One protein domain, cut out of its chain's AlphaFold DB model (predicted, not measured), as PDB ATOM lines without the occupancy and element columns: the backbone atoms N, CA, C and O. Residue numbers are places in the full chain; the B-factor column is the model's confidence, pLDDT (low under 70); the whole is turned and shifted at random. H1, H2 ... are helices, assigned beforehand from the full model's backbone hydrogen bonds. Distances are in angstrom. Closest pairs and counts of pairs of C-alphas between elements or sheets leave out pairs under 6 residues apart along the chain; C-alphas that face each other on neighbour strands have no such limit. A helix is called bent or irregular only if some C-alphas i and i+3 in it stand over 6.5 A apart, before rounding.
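Overview. This is residues 5 to 57 of the 196 residues of an uncharacterized protein of Desulfobacteraceae bacterium (UniProt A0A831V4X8). Two helices make an open, flat V: the shorter H1 and the longer H2 are joined at its point by a tight link and spread apart toward their far ends. The printed part has 53 residues with two named helices, H1 then H2, and no named strand; its class is all helix. It is only just loose, close to extended, with a radius of gyration of the C-alphas of 14.5 A and spans of 45 by 27 by 7 A.

Along the chain. H1, residues 8 to 23, begins at C-alpha 8 (28.432, 13.886, -13.655) and is 23.9 A long. It is irregular, but only just: C-alphas 9 and 12 are 6.7 A apart. H2, residues 28 to 55, is 39.2 A long and ends at C-alpha 55 (37.404, -0.636, -29.087). It too is only just irregular: C-alphas 48 and 51 are 6.6 A apart.

Arrangement. H1 and H2 are close but not clearly touching; their closest C-alphas, of Leu 22 and Arg 31, are 6.4 A apart. They run opposite ways at a shallow tilt of 26 degrees. O i to N i+4 pairs are within hydrogen-bond range in 10 of 12 cases in H1 and 22 of 24 in H2.

Size, cuts and confidence. The C-alphas farthest apart, of Gln 26 and Thr 57, are 44.7 A apart. The printed part has no cut. Residue 5 has pLDDT under 70.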
ATOM      1  N   ARG A   5      23.328  11.725 -16.463       66.44
ATOM      2  CA  ARG A   5      23.806  13.099 -16.704       66.44
ATOM      3  C   ARG A   5      23.780  13.971 -15.451       66.44
ATOM      4  O   ARG A   5      24.651  14.817 -15.313       66.44
ATOM      5  N   TYR A   6      22.842  13.734 -14.535       77.56
ATOM      6  CA  TYR A   6      22.775  14.467 -13.270       77.56
ATOM      7  C   TYR A   6      23.832  14.012 -12.259       77.56
ATOM      8  O   TYR A   6      24.102  14.731 -11.305       77.56
ATOM      9  N   MET A   7      24.459  12.849 -12.467       78.50
ATOM     10  CA  MET A   7      25.533  12.379 -11.591       78.50
ATOM     11  C   MET A   7      26.893  12.978 -11.950       78.50
ATOM     12  O   MET A   7      27.734  13.115 -11.069       78.50
ATOM     13  N   VAL A   8      27.122  13.370 -13.210       81.62
ATOM     14  CA  VAL A   8      28.432  13.886 -13.655       81.62
ATOM     15  C   VAL A   8      28.869  15.129 -12.859       81.62
ATOM     16  O   VAL A   8      30.002  15.130 -12.381       81.62
ATOM     17  N   PRO A   9      28.005  16.135 -12.604       87.12
ATOM     18  CA  PRO A   9      28.367  17.278 -11.763       87.12
ATOM     19  C   PRO A   9      28.585  16.930 -10.282       87.12
ATOM     20  O   PRO A   9      29.181  17.721  -9.559       87.12
ATOM     21  N   LEU A  10      28.104  15.769  -9.819       88.88
ATOM     22  CA  LEU A  10      28.262  15.314  -8.433       88.88
ATOM     23  C   LEU A  10      29.586  14.576  -8.200       88.88
ATOM     24  O   LEU A  10      30.042  14.503  -7.061       88.88
ATOM     25  N   LEU A  11      30.235  14.063  -9.253       87.12
ATOM     26  CA  LEU A  11      31.501  13.332  -9.139       87.12
ATOM     27  C   LEU A  11      32.608  14.117  -8.409       87.12
ATOM     28  O   LEU A  11      33.252  13.518  -7.547       87.12
ATOM     29  N   PRO A  12      32.818  15.431  -8.654       89.75
ATOM     30  CA  PRO A  12      33.792  16.212  -7.894       89.75
ATOM     31  C   PRO A  12      33.487  16.244  -6.391       89.75
ATOM     32  O   PRO A  12      34.401  16.123  -5.581       89.75
ATOM     33  N   PHE A  13      32.210  16.347  -6.006       91.88
ATOM     34  CA  PHE A  13      31.801  16.343  -4.598       91.88
ATOM     35  C   PHE A  13      32.036  14.986  -3.937       91.88
ATOM     36  O   PHE A  13      32.539  14.932  -2.816       91.88
ATOM     37  N   VAL A  14      31.730  13.891  -4.639       89.88
ATOM     38  CA  VAL A  14      32.016  12.534  -4.156       89.88
ATOM     39  C   VAL A  14      33.521  12.346  -3.968       89.88
ATOM     40  O   VAL A  14      33.942  11.897  -2.907       89.88
ATOM     41  N   ALA A  15      34.337  12.763  -4.941       88.94
ATOM     42  CA  ALA A  15      35.793  12.686  -4.845       88.94
ATOM     43  C   ALA A  15      36.338  13.482  -3.647       88.94
ATOM     44  O   ALA A  15      37.196  12.994  -2.912       88.94
ATOM     45  N   LEU A  16      35.797  14.681  -3.415       89.62
ATOM     46  CA  LEU A  16      36.171  15.541  -2.298       89.62
ATOM     47  C   LEU A  16      35.805  14.898  -0.950       89.62
ATOM     48  O   LEU A  16      36.650  14.818  -0.060       89.62
ATOM     49  N   MET A  17      34.590  14.357  -0.813       91.81
ATOM     50  CA  MET A  17      34.176  13.632   0.396       91.81
ATOM     51  C   MET A  17      35.017  12.376   0.645       91.81
ATOM     52  O   MET A  17      35.422  12.128   1.781       91.81
ATOM     53  N   SER A  18      35.340  11.614  -0.401       86.62
ATOM     54  CA  SER A  18      36.244  10.467  -0.292       86.62
ATOM     55  C   SER A  18      37.645  10.884   0.165       86.62
ATOM     56  O   SER A  18      38.229  10.212   1.013       86.62
ATOM     57  N   ALA A  19      38.169  12.009  -0.333       86.81
ATOM     58  CA  ALA A  19      39.464  12.535   0.090       86.81
ATOM     59  C   ALA A  19      39.465  12.943   1.573       86.81
ATOM     60  O   ALA A  19      40.381  12.569   2.303       86.81
ATOM     61  N   TYR A  20      38.424  13.636   2.048       89.44
ATOM     62  CA  TYR A  20      38.291  13.974   3.470       89.44
ATOM     63  C   TYR A  20      38.189  12.731   4.360       89.44
ATOM     64  O   TYR A  20      38.865  12.662   5.387       89.44
ATOM     65  N   GLY A  21      37.413  11.722   3.951       85.81
ATOM     66  CA  GLY A  21      37.337  10.444   4.665       85.81
ATOM     67  C   GLY A  21      38.693   9.736   4.750       85.81
ATOM     68  O   GLY A  21      39.049   9.191   5.790       85.81
ATOM     69  N   LEU A  22      39.494   9.815   3.685       85.50
ATOM     70  CA  LEU A  22      40.839   9.245   3.641       85.50
ATOM     71  C   LEU A  22      41.837  10.011   4.534       85.50
ATOM     72  O   LEU A  22      42.746   9.405   5.100       85.50
ATOM     73  N   VAL A  23      41.672  11.330   4.682       87.06
ATOM     74  CA  VAL A  23      42.479  12.168   5.593       87.06
ATOM     75  C   VAL A  23      42.153  11.892   7.062       87.06
ATOM     76  O   VAL A  23      43.058  11.952   7.891       87.06
ATOM     77  N   ALA A  24      40.902  11.551   7.384       88.88
ATOM     78  CA  ALA A  24      40.475  11.242   8.751       88.88
ATOM     79  C   ALA A  24      41.119   9.964   9.330       88.88
ATOM     80  O   ALA A  24      41.108   9.763  10.545       88.88
ATOM     81  N   LEU A  25      41.707   9.108   8.488       87.44
ATOM     82  CA  LEU A  25      42.469   7.944   8.928       87.44
ATOM     83  C   LEU A  25      43.806   8.385   9.538       87.44
ATOM     84  O   LEU A  25      44.676   8.920   8.848       87.44
ATOM     85  N   GLN A  26      43.975   8.128  10.836       83.81
ATOM     86  CA  GLN A  26      45.160   8.544  11.595       83.81
ATOM     87  C   GLN A  26      46.425   7.772  11.190       83.81
ATOM     88  O   GLN A  26      47.528   8.318  11.225       83.81
ATOM     89  N   GLU A  27      46.284   6.518  10.753       92.12
ATOM     90  CA  GLU A  27      47.422   5.689  10.371       92.12
ATOM     91  C   GLU A  27      47.848   5.887   8.911       92.12
ATOM     92  O   GLU A  27      47.131   5.570   7.957       92.12
ATOM     93  N   ILE A  28      49.096   6.329   8.733       89.50
ATOM     94  CA  ILE A  28      49.701   6.555   7.415       89.50
ATOM     95  C   ILE A  28      49.761   5.287   6.554       89.50
ATOM     96  O   ILE A  28      49.646   5.372   5.329       89.50
ATOM     97  N   GLN A  29      49.941   4.118   7.175       90.19
ATOM     98  CA  GLN A  29      50.061   2.840   6.471       90.19
ATOM     99  C   GLN A  29      48.725   2.436   5.843       90.19
ATOM    100  O   GLN A  29      48.674   2.168   4.642       90.19
ATOM    101  N   ILE A  30      47.638   2.506   6.619       90.00
ATOM    102  CA  ILE A  30      46.274   2.236   6.147       90.00
ATOM    103  C   ILE A  30      45.910   3.209   5.022       90.00
ATOM    104  O   ILE A  30      45.432   2.797   3.967       90.00
ATOM    105  N   ARG A  31      46.229   4.498   5.192       88.00
ATOM    106  CA  ARG A  31      45.960   5.520   4.176       88.00
ATOM    107  C   ARG A  31      46.648   5.228   2.841       88.00
ATOM    108  O   ARG A  31      46.023   5.339   1.786       88.00
ATOM    109  N   ARG A  32      47.930   4.848   2.877       89.12
ATOM    110  CA  ARG A  32      48.695   4.468   1.677       89.12
ATOM    111  C   ARG A  32      48.130   3.212   1.028       89.12
ATOM    112  O   ARG A  32      47.974   3.190  -0.188       89.12
ATOM    113  N   PHE A  33      47.784   2.204   1.824       92.19
ATOM    114  CA  PHE A  33      47.192   0.968   1.323       92.19
ATOM    115  C   PHE A  33      45.857   1.215   0.606       92.19
ATOM    116  O   PHE A  33      45.688   0.786  -0.536       92.19
ATOM    117  N   CYS A  34      44.951   1.987   1.216       90.00
ATOM    118  CA  CYS A  34      43.687   2.384   0.593       90.00
ATOM    119  C   CYS A  34      43.913   3.176  -0.703       90.00
ATOM    120  O   CYS A  34      43.274   2.888  -1.713       90.00
ATOM    121  N   GLY A  35      44.853   4.127  -0.705       89.12
ATOM    122  CA  GLY A  35      45.225   4.872  -1.910       89.12
ATOM    123  C   GLY A  35      45.702   3.956  -3.041       89.12
ATOM    124  O   GLY A  35      45.204   4.053  -4.162       89.12
ATOM    125  N   CYS A  36      46.597   3.010  -2.743       91.94
ATOM    126  CA  CYS A  36      47.061   2.019  -3.716       91.94
ATOM    127  C   CYS A  36      45.917   1.140  -4.239       91.94
ATOM    128  O   CYS A  36      45.853   0.893  -5.439       91.94
ATOM    129  N   MET A  37      44.988   0.698  -3.385       93.62
ATOM    130  CA  MET A  37      43.817  -0.067  -3.833       93.62
ATOM    131  C   MET A  37      42.916   0.734  -4.774       93.62
ATOM    132  O   MET A  37      42.467   0.200  -5.788       93.62
ATOM    133  N   ILE A  38      42.664   2.010  -4.477       91.12
ATOM    134  CA  ILE A  38      41.845   2.884  -5.330       91.12
ATOM    135  C   ILE A  38      42.506   3.057  -6.701       91.12
ATOM    136  O   ILE A  38      41.848   2.902  -7.728       91.12
ATOM    137  N   VAL A  39      43.812   3.328  -6.731       93.56
ATOM    138  CA  VAL A  39      44.559   3.495  -7.987       93.56
ATOM    139  C   VAL A  39      44.572   2.190  -8.785       93.56
ATOM    140  O   VAL A  39      44.197   2.186  -9.957       93.56
ATOM    141  N   SER A  40      44.920   1.070  -8.150       95.38
ATOM    142  CA  SER A  40      44.970  -0.240  -8.806       95.38
ATOM    143  C   SER A  40      43.605  -0.683  -9.334       95.38
ATOM    144  O   SER A  40      43.513  -1.153 -10.465       95.38
ATOM    145  N   SER A  41      42.530  -0.495  -8.564       94.62
ATOM    146  CA  SER A  41      41.168  -0.811  -9.022       94.62
ATOM    147  C   SER A  41      40.713   0.106 -10.158       94.62
ATOM    148  O   SER A  41      40.105  -0.373 -11.111       94.62
ATOM    149  N   SER A  42      41.069   1.392 -10.124       93.06
ATOM    150  CA  SER A  42      40.775   2.326 -11.217       93.06
ATOM    151  C   SER A  42      41.469   1.909 -12.514       93.06
ATOM    152  O   SER A  42      40.829   1.878 -13.565       93.06
ATOM    153  N   PHE A  43      42.746   1.513 -12.449       96.31
ATOM    154  CA  PHE A  43      43.456   0.961 -13.605       96.31
ATOM    155  C   PHE A  43      42.841  -0.353 -14.085       96.31
ATOM    156  O   PHE A  43      42.653  -0.528 -15.287       96.31
ATOM    157  N   ALA A  44      42.475  -1.251 -13.170       96.50
ATOM    158  CA  ALA A  44      41.809  -2.497 -13.534       96.50
ATOM    159  C   ALA A  44      40.503  -2.226 -14.299       96.50
ATOM    160  O   ALA A  44      40.297  -2.783 -15.373       96.50
ATOM    161  N   ILE A  45      39.657  -1.313 -13.812       94.75
ATOM    162  CA  ILE A  45      38.412  -0.930 -14.492       94.75
ATOM    163  C   ILE A  45      38.703  -0.284 -15.856       94.75
ATOM    164  O   ILE A  45      38.038  -0.601 -16.844       94.75
ATOM    165  N   LEU A  46      39.706   0.596 -15.940       93.88
ATOM    166  CA  LEU A  46      40.098   1.241 -17.193       93.88
ATOM    167  C   LEU A  46      40.491   0.213 -18.262       93.88
ATOM    168  O   LEU A  46      39.939   0.239 -19.361       93.88
ATOM    169  N   TYR A  47      41.417  -0.692 -17.942       95.25
ATOM    170  CA  TYR A  47      41.979  -1.634 -18.912       95.25
ATOM    171  C   TYR A  47      41.066  -2.826 -19.208       95.25
ATOM    172  O   TYR A  47      41.071  -3.314 -20.335       95.25
ATOM    173  N   VAL A  48      40.276  -3.291 -18.236       95.31
ATOM    174  CA  VAL A  48      39.428  -4.487 -18.396       95.31
ATOM    175  C   VAL A  48      38.028  -4.143 -18.896       95.31
ATOM    176  O   VAL A  48      37.414  -4.954 -19.583       95.31
ATOM    177  N   VAL A  49      37.506  -2.955 -18.579       92.44
ATOM    178  CA  VAL A  49      36.121  -2.588 -18.912       92.44
ATOM    179  C   VAL A  49      36.079  -1.502 -19.978       92.44
ATOM    180  O   VAL A  49      35.566  -1.731 -21.072       92.44
ATOM    181  N   TYR A  50      36.617  -0.316 -19.686       90.62
ATOM    182  CA  TYR A  50      36.419   0.845 -20.558       90.62
ATOM    183  C   TYR A  50      37.177   0.737 -21.873       90.62
ATOM    184  O   TYR A  50      36.592   0.969 -22.929       90.62
ATOM    185  N   LEU A  51      38.458   0.375 -21.828       91.69
ATOM    186  CA  LEU A  51      39.282   0.268 -23.023       91.69
ATOM    187  C   LEU A  51      38.699  -0.732 -24.042       91.69
ATOM    188  O   LEU A  51      38.412  -0.306 -25.163       91.69
ATOM    189  N   PRO A  52      38.430  -2.011 -23.698       91.94
ATOM    190  CA  PRO A  52      37.856  -2.950 -24.660       91.94
ATOM    191  C   PRO A  52      36.477  -2.501 -25.138       91.94
ATOM    192  O   PRO A  52      36.194  -2.594 -26.330       91.94
ATOM    193  N   PHE A  53      35.645  -1.928 -24.260       90.69
ATOM    194  CA  PHE A  53      34.361  -1.368 -24.673       90.69
ATOM    195  C   PHE A  53      34.529  -0.282 -25.745       90.69
ATOM    196  O   PHE A  53      33.872  -0.357 -26.783       90.69
ATOM    197  N   LEU A  54      35.443   0.676 -25.558       88.00
ATOM    198  CA  LEU A  54      35.720   1.728 -26.540       88.00
ATOM    199  C   LEU A  54      36.183   1.149 -27.887       88.00
ATOM    200  O   LEU A  54      35.733   1.622 -28.933       88.00
ATOM    201  N   HIS A  55      36.982   0.077 -27.874       90.75
ATOM    202  CA  HIS A  55      37.404  -0.636 -29.087       90.75
ATOM    203  C   HIS A  55      36.270  -1.351 -29.839       90.75
ATOM    204  O   HIS A  55      36.421  -1.634 -31.030       90.75
ATOM    205  N   THR A  56      35.131  -1.603 -29.187       91.38
ATOM    206  CA  THR A  56      33.931  -2.178 -29.828       91.38
ATOM    207  C   THR A  56      32.947  -1.131 -30.358       91.38
ATOM    208  O   THR A  56      31.960  -1.482 -31.006       91.38
ATOM    209  N   THR A  57      33.178   0.159 -30.099       92.38
ATOM    210  CA  THR A  57      32.278   1.227 -30.562       92.38
ATOM    211  C   THR A  57      32.438   1.517 -32.052       92.38
ATOM    212  O   THR A  57      33.497   1.297 -32.638       92.38
TER     213      THR A  57